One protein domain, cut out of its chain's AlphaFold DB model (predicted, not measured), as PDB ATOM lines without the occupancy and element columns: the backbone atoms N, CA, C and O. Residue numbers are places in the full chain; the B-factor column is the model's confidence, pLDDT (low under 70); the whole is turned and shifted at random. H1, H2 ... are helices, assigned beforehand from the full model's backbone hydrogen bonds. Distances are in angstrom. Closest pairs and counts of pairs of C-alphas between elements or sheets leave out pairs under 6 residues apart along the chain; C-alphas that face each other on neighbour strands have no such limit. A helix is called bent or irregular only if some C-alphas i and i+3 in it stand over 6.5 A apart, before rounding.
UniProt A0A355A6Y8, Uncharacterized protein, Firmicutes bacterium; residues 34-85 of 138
ATOM      1  N   GLY A  34     -29.385  13.754  42.755       65.75
ATOM      2  CA  GLY A  34     -30.592  14.351  43.281       65.75
ATOM      3  C   GLY A  34     -31.460  15.035  42.243       65.75
ATOM      4  O   GLY A  34     -31.018  15.357  41.142       65.75
ATOM      5  N   LEU A  35     -32.711  15.241  42.630       70.62
ATOM      6  CA  LEU A  35     -33.678  16.021  41.878       70.62
ATOM      7  C   LEU A  35     -33.449  17.505  42.215       70.62
ATOM      8  O   LEU A  35     -33.406  17.816  43.401       70.62
ATOM      9  N   PRO A  36     -33.276  18.422  41.252       77.31
ATOM     10  CA  PRO A  36     -33.039  19.824  41.579       77.31
ATOM     11  C   PRO A  36     -34.212  20.416  42.388       77.31
ATOM     12  O   PRO A  36     -35.360  19.986  42.227       77.31
ATOM     13  N   PRO A  37     -33.950  21.377  43.292       74.81
ATOM     14  CA  PRO A  37     -34.977  21.937  44.172       74.81
ATOM     15  C   PRO A  37     -36.122  22.608  43.399       74.81
ATOM     16  O   PRO A  37     -37.261  22.599  43.863       74.81
ATOM     17  N   GLU A  38     -35.854  23.116  42.197       79.50
ATOM     18  CA  GLU A  38     -36.866  23.654  41.286       79.50
ATOM     19  C   GLU A  38     -37.899  22.584  40.896       79.50
ATOM     20  O   GLU A  38     -39.107  22.825  40.948       79.50
ATOM     21  N   ASP A  39     -37.449  21.363  40.604       77.06
ATOM     22  CA  ASP A  39     -38.345  20.264  40.244       77.06
ATOM     23  C   ASP A  39     -39.164  19.796  41.460       77.06
ATOM     24  O   ASP A  39     -40.334  19.442  41.312       77.06
ATOM     25  N   LEU A  40     -38.609  19.860  42.681       75.19
ATOM     26  CA  LEU A  40     -39.369  19.583  43.909       75.19
ATOM     27  C   LEU A  40     -40.524  20.570  44.095       75.19
ATOM     28  O   LEU A  40     -41.631  20.159  44.452       75.19
ATOM     29  N   THR A  41     -40.290  21.856  43.825       79.19
ATOM     30  CA  THR A  41     -41.352  22.868  43.886       79.19
ATOM     31  C   THR A  41     -42.409  22.652  42.807       79.19
ATOM     32  O   THR A  41     -43.602  22.678  43.113       79.19
ATOM     33  N   ALA A  42     -41.998  22.306  41.582       81.94
ATOM     34  CA  ALA A  42     -42.927  21.970  40.507       81.94
ATOM     35  C   ALA A  42     -43.807  20.766  40.877       81.94
ATOM     36  O   ALA A  42     -45.015  20.776  40.639       81.94
ATOM     37  N   PHE A  43     -43.240  19.744  41.527       79.38
ATOM     38  CA  PHE A  43     -44.019  18.610  42.013       79.38
ATOM     39  C   PHE A  43     -45.068  19.020  43.045       79.38
ATOM     40  O   PHE A  43     -46.198  18.544  42.954       79.38
ATOM     41  N   GLN A  44     -44.750  19.931  43.969       80.19
ATOM     42  CA  GLN A  44     -45.714  20.434  44.954       80.19
ATOM     43  C   GLN A  44     -46.865  21.217  44.307       80.19
ATOM     44  O   GLN A  44     -48.021  21.036  44.688       80.19
ATOM     45  N   GLU A  45     -46.577  22.021  43.283       83.31
ATOM     46  CA  GLU A  45     -47.599  22.739  42.510       83.31
ATOM     47  C   GLU A  45     -48.493  21.808  41.676       83.31
ATOM     48  O   GLU A  45     -49.650  22.130  41.381       83.31
ATOM     49  N   LEU A  46     -47.969  20.641  41.292       78.38
ATOM     50  CA  LEU A  46     -48.693  19.634  40.521       78.38
ATOM     51  C   LEU A  46     -49.601  18.753  41.385       78.38
ATOM     52  O   LEU A  46     -50.610  18.281  40.865       78.38
ATOM     53  N   ILE A  47     -49.316  18.575  42.684       76.94
ATOM     54  CA  ILE A  47     -50.155  17.796  43.621       76.94
ATOM     55  C   ILE A  47     -51.657  18.104  43.457       76.94
ATOM     56  O   ILE A  47     -52.411  17.184  43.144       76.94
ATOM     57  N   PRO A  48     -52.139  19.356  43.572       80.50
ATOM     58  CA  PRO A  48     -53.578  19.638  43.516       80.50
ATOM     59  C   PRO A  48     -54.226  19.352  42.152       80.50
ATOM     60  O   PRO A  48     -55.448  19.259  42.068       80.50
ATOM     61  N   LYS A  49     -53.434  19.210  41.082       83.12
ATOM     62  CA  LYS A  49     -53.916  18.937  39.716       83.12
ATOM     63  C   LYS A  49     -53.943  17.445  39.380       83.12
ATOM     64  O   LYS A  49     -54.443  17.063  38.323       83.12
ATOM     65  N   LEU A  50     -53.389  16.603  40.250       76.25
ATOM     66  CA  LEU A  50     -53.276  15.167  40.035       76.25
ATOM     67  C   LEU A  50     -54.458  14.408  40.646       76.25
ATOM     68  O   LEU A  50     -55.078  14.836  41.615       76.25
ATOM     69  N   SER A  51     -54.732  13.232  40.077       82.69
ATOM     70  CA  SER A  51     -55.649  12.232  40.642       82.69
ATOM     71  C   SER A  51     -55.235  11.857  42.076       82.69
ATOM     72  O   SER A  51     -54.035  11.875  42.353       82.69
ATOM     73  N   PRO A  52     -56.156  11.442  42.971       78.75
ATOM     74  CA  PRO A  52     -55.827  11.055  44.350       78.75
ATOM     75  C   PRO A  52     -54.653  10.069  44.459       78.75
ATOM     76  O   PRO A  52     -53.762  10.246  45.282       78.75
ATOM     77  N   LYS A  53     -54.567   9.096  43.542       72.44
ATOM     78  CA  LYS A  53     -53.420   8.170  43.470       72.44
ATOM     79  C   LYS A  53     -52.118   8.853  43.038       72.44
ATOM     80  O   LYS A  53     -51.041   8.499  43.498       72.44
ATOM     81  N   GLY A  54     -52.202   9.825  42.133       74.31
ATOM     82  CA  GLY A  54     -51.050  10.625  41.715       74.31
ATOM     83  C   GLY A  54     -50.537  11.527  42.839       74.31
ATOM     84  O   GLY A  54     -49.330  11.671  42.996       74.31
ATOM     85  N   GLN A  55     -51.436  12.066  43.665       81.19
ATOM     86  CA  GLN A  55     -51.085  12.847  44.855       81.19
ATOM     87  C   GLN A  55     -50.319  12.005  45.881       81.19
ATOM     88  O   GLN A  55     -49.301  12.449  46.408       81.19
ATOM     89  N   GLU A  56     -50.756  10.767  46.118       77.38
ATOM     90  CA  GLU A  56     -50.055   9.815  46.989       77.38
ATOM     91  C   GLU A  56     -48.639   9.511  46.478       77.38
ATOM     92  O   GLU A  56     -47.678   9.589  47.240       77.38
ATOM     93  N   ILE A  57     -48.480   9.245  45.180       78.62
ATOM     94  CA  ILE A  57     -47.166   8.945  44.592       78.62
ATOM     95  C   ILE A  57     -46.236  10.158  44.682       78.62
ATOM     96  O   ILE A  57     -45.094  10.019  45.112       78.62
ATOM     97  N   ILE A  58     -46.715  11.348  44.308       80.06
ATOM     98  CA  ILE A  58     -45.898  12.565  44.348       80.06
ATOM     99  C   ILE A  58     -45.546  12.948  45.786       80.06
ATOM    100  O   ILE A  58     -44.397  13.290  46.052       80.06
ATOM    101  N   SER A  59     -46.482  12.843  46.731       77.88
ATOM    102  CA  SER A  59     -46.191  13.118  48.143       77.88
ATOM    103  C   SER A  59     -45.152  12.153  48.715       77.88
ATOM    104  O   SER A  59     -44.271  12.582  49.458       77.88
ATOM    105  N   LEU A  60     -45.195  10.874  48.325       77.88
ATOM    106  CA  LEU A  60     -44.173   9.906  48.706       77.88
ATOM    107  C   LEU A  60     -42.813  10.275  48.114       77.88
ATOM    108  O   LEU A  60     -41.816  10.239  48.826       77.88
ATOM    109  N   LEU A  61     -42.794  10.663  46.838       77.12
ATOM    110  CA  LEU A  61     -41.593  11.040  46.102       77.12
ATOM    111  C   LEU A  61     -40.926  12.259  46.747       77.12
ATOM    112  O   LEU A  61     -39.766  12.176  47.133       77.12
ATOM    113  N   VAL A  62     -41.681  13.333  46.991       79.88
ATOM    114  CA  VAL A  62     -41.206  14.546  47.683       79.88
ATOM    115  C   VAL A  62     -40.662  14.227  49.081       79.88
ATOM    116  O   VAL A  62     -39.689  14.836  49.502       79.88
ATOM    117  N   ARG A  63     -41.224  13.236  49.784       77.62
ATOM    118  CA  ARG A  63     -40.770  12.825  51.125       77.62
ATOM    119  C   ARG A  63     -39.423  12.091  51.131       77.62
ATOM    120  O   ARG A  63     -38.807  11.997  52.188       77.62
ATOM    121  N   ILE A  64     -38.984  11.543  49.995       75.44
ATOM    122  CA  ILE A  64     -37.679  10.866  49.868       75.44
ATOM    123  C   ILE A  64     -36.540  11.875  49.660       75.44
ATOM    124  O   ILE A  64     -35.383  11.594  49.990       75.44
ATOM    125  N   PHE A  65     -36.863  13.031  49.082       78.12
ATOM    126  CA  PHE A  65     -35.899  14.076  48.774       78.12
ATOM    127  C   PHE A  65     -35.801  15.075  49.928       78.12
ATOM    128  O   PHE A  65     -36.800  15.541  50.469       78.12
ATOM    129  N   ASN A  66     -34.572  15.437  50.287       71.31
ATOM    130  CA  ASN A  66     -34.310  16.556  51.187       71.31
ATOM    131  C   ASN A  66     -34.510  17.897  50.455       71.31
ATOM    132  O   ASN A  66     -34.535  17.947  49.229       71.31
ATOM    133  N   GLU A  67     -34.538  19.009  51.195       69.19
ATOM    134  CA  GLU A  67     -34.678  20.381  50.655       69.19
ATOM    135  C   GLU A  67     -33.619  20.757  49.601       69.19
ATOM    136  O   GLU A  67     -33.819  21.660  48.796       69.19
ATOM    137  N   LYS A  68     -32.487  20.046  49.593       65.56
ATOM    138  CA  LYS A  68     -31.388  20.216  48.631       65.56
ATOM    139  C   LYS A  68     -31.501  19.319  47.397       65.56
ATOM    140  O   LYS A  68     -30.596  19.331  46.569       65.56
ATOM    141  N   GLY A  69     -32.550  18.504  47.298       64.31
ATOM    142  CA  GLY A  69     -32.713  17.556  46.202       64.31
ATOM    143  C   GLY A  69     -32.030  16.206  46.394       64.31
ATOM    144  O   GLY A  69     -32.128  15.338  45.533       64.31
ATOM    145  N   GLU A  70     -31.334  16.000  47.510       74.12
ATOM    146  CA  GLU A  70     -30.609  14.759  47.788       74.12
ATOM    147  C   GLU A  70     -31.560  13.664  48.283       74.12
ATOM    148  O   GLU A  70     -32.378  13.897  49.177       74.12
ATOM    149  N   ILE A  71     -31.432  12.455  47.731       75.75
ATOM    150  CA  ILE A  71     -32.172  11.277  48.204       75.75
ATOM    151  C   ILE A  71     -31.534  10.745  49.484       75.75
ATOM    152  O   ILE A  71     -30.328  10.492  49.531       75.75
ATOM    153  N   ASN A  72     -32.353  10.494  50.506       75.75
ATOM    154  CA  ASN A  72     -31.919   9.737  51.673       75.75
ATOM    155  C   ASN A  72     -32.252   8.243  51.482       75.75
ATOM    156  O   ASN A  72     -33.411   7.839  51.648       75.75
ATOM    157  N   PRO A  73     -31.263   7.385  51.170       72.25
ATOM    158  CA  PRO A  73     -31.512   5.968  50.903       72.25
ATOM    159  C   PRO A  73     -32.080   5.228  52.124       72.25
ATOM    160  O   PRO A  73     -32.864   4.294  51.965       72.25
ATOM    161  N   ASN A  74     -31.755   5.667  53.344       74.56
ATOM    162  CA  ASN A  74     -32.281   5.062  54.567       74.56
ATOM    163  C   ASN A  74     -33.771   5.373  54.758       74.56
ATOM    164  O   ASN A  74     -34.531   4.497  55.163       74.56
ATOM    165  N   GLN A  75     -34.204   6.595  54.432       70.88
ATOM    166  CA  GLN A  75     -35.622   6.962  54.469       70.88
ATOM    167  C   GLN A  75     -36.414   6.220  53.391       70.88
ATOM    168  O   GLN A  75     -37.504   5.731  53.679       70.88
ATOM    169  N   LEU A  76     -35.852   6.061  52.186       77.12
ATOM    170  CA  LEU A  76     -36.459   5.240  51.135       77.12
ATOM    171  C   LEU A  76     -36.676   3.802  51.618       77.12
ATOM    172  O   LEU A  76     -37.782   3.280  51.502       77.12
ATOM    173  N   LEU A  77     -35.654   3.181  52.213       74.81
ATOM    174  CA  LEU A  77     -35.753   1.823  52.755       74.81
ATOM    175  C   LEU A  77     -36.796   1.722  53.874       74.81
ATOM    176  O   LEU A  77     -37.572   0.770  53.902       74.81
ATOM    177  N   GLN A  78     -36.864   2.705  54.776       72.38
ATOM    178  CA  GLN A  78     -37.890   2.743  55.822       72.38
ATOM    179  C   GLN A  78     -39.302   2.883  55.246       72.38
ATOM    180  O   GLN A  78     -40.202   2.179  55.698       72.38
ATOM    181  N   MET A  79     -39.499   3.732  54.235       71.88
ATOM    182  CA  MET A  79     -40.791   3.862  53.561       71.88
ATOM    183  C   MET A  79     -41.175   2.562  52.865       71.88
ATOM    184  O   MET A  79     -42.270   2.065  53.098       71.88
ATOM    185  N   VAL A  80     -40.270   1.951  52.096       73.44
ATOM    186  CA  VAL A  80     -40.521   0.646  51.466       73.44
ATOM    187  C   VAL A  80     -40.920  -0.389  52.520       73.44
ATOM    188  O   VAL A  80     -41.939  -1.050  52.351       73.44
ATOM    189  N   ASN A  81     -40.208  -0.454  53.649       68.56
ATOM    190  CA  ASN A  81     -40.539  -1.363  54.745       68.56
ATOM    191  C   ASN A  81     -41.934  -1.102  55.342       68.56
ATOM    192  O   ASN A  81     -42.653  -2.054  55.639       68.56
ATOM    193  N   GLN A  82     -42.349   0.161  55.482       69.94
ATOM    194  CA  GLN A  82     -43.693   0.525  55.949       69.94
ATOM    195  C   GLN A  82     -44.775   0.108  54.947       69.94
ATOM    196  O   GLN A  82     -45.772  -0.487  55.350       69.94
ATOM    197  N   TYR A  83     -44.562   0.336  53.649       65.25
ATOM    198  CA  TYR A  83     -45.491  -0.111  52.606       65.25
ATOM    199  C   TYR A  83     -45.562  -1.640  52.499       65.25
ATOM    200  O   TYR A  83     -46.632  -2.182  52.243       65.25
ATOM    201  N   THR A  84     -44.463  -2.353  52.754       62.69
ATOM    202  CA  THR A  84     -44.461  -3.825  52.810       62.69
ATOM    203  C   THR A  84     -45.002  -4.391  54.128       62.69
ATOM    204  O   THR A  84     -45.429  -5.540  54.168       62.69
ATOM    205  N   GLY A  85     -44.986  -3.606  55.212       53.97
ATOM    206  CA  GLY A  85     -45.413  -4.012  56.557       53.97
ATOM    207  C   GLY A  85     -46.905  -3.810  56.850       53.97
ATOM    208  O   GLY A  85     -47.420  -4.402  57.797       53.97
TER     209      GLY A  85
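What this domain is: This is residues 34 to 85 of the 138 residues of an uncharacterized protein of Firmicutes bacterium (UniProt A0A355A6Y8). Three helices of 13 residues each form a flat, loosely joined row, the chain zigzagging through H1, H2 and H3. H1 and H2 make a helical hairpin; H3 splays away from H2, and its residues 80 to 85 stick out free. The printed part has 52 residues, is all helix with no named strand, and is only just compact, close to loose, with a radius of gyration of the C-alphas of 11.5 A and spans of 30 by 26 by 10 A.

Where its parts are: H1, residues 37 to 49, begins at C-alpha 37 (-34.977, 21.937, 44.172) and is 19.7 A long; it is irregular, but only just, with C-alphas 45 and 48 6.8 A apart. H2, residues 52 to 64, is 19.0 A long. H3, residues 73 to 85, is 18.0 A long and ends at C-alpha 85 (-45.413, -4.012, 56.557).

How they stand to each other: H1 and H2 touch, opposite ways at a shallow tilt of 20 degrees; their closest C-alphas, of Ile 47 and Gln 55, are 5.2 A apart. H2, with residue 64 alone, and H3, with residues 73 to 76 alone, only just touch, with 3 pairs of C-alphas within 8 A, the closest those of Ile 64 and Leu 76 at 5.9 A; this helical hairpin runs opposite ways at a steep tilt of 40 degrees. H1 and H3 are apart. Every O i to N i+4 pair is within hydrogen-bond range in H2 and H3, and 7 of 9 in H1.

The domain as a whole: The farthest C-alphas, of Glu 38 and Gly 85, are 32.7 A apart. The printed part has no cut; the link H1 to H2 is tight, H2 to H3 short. Residues 34, 67 to 69 and 81 to 85 have pLDDT under 70.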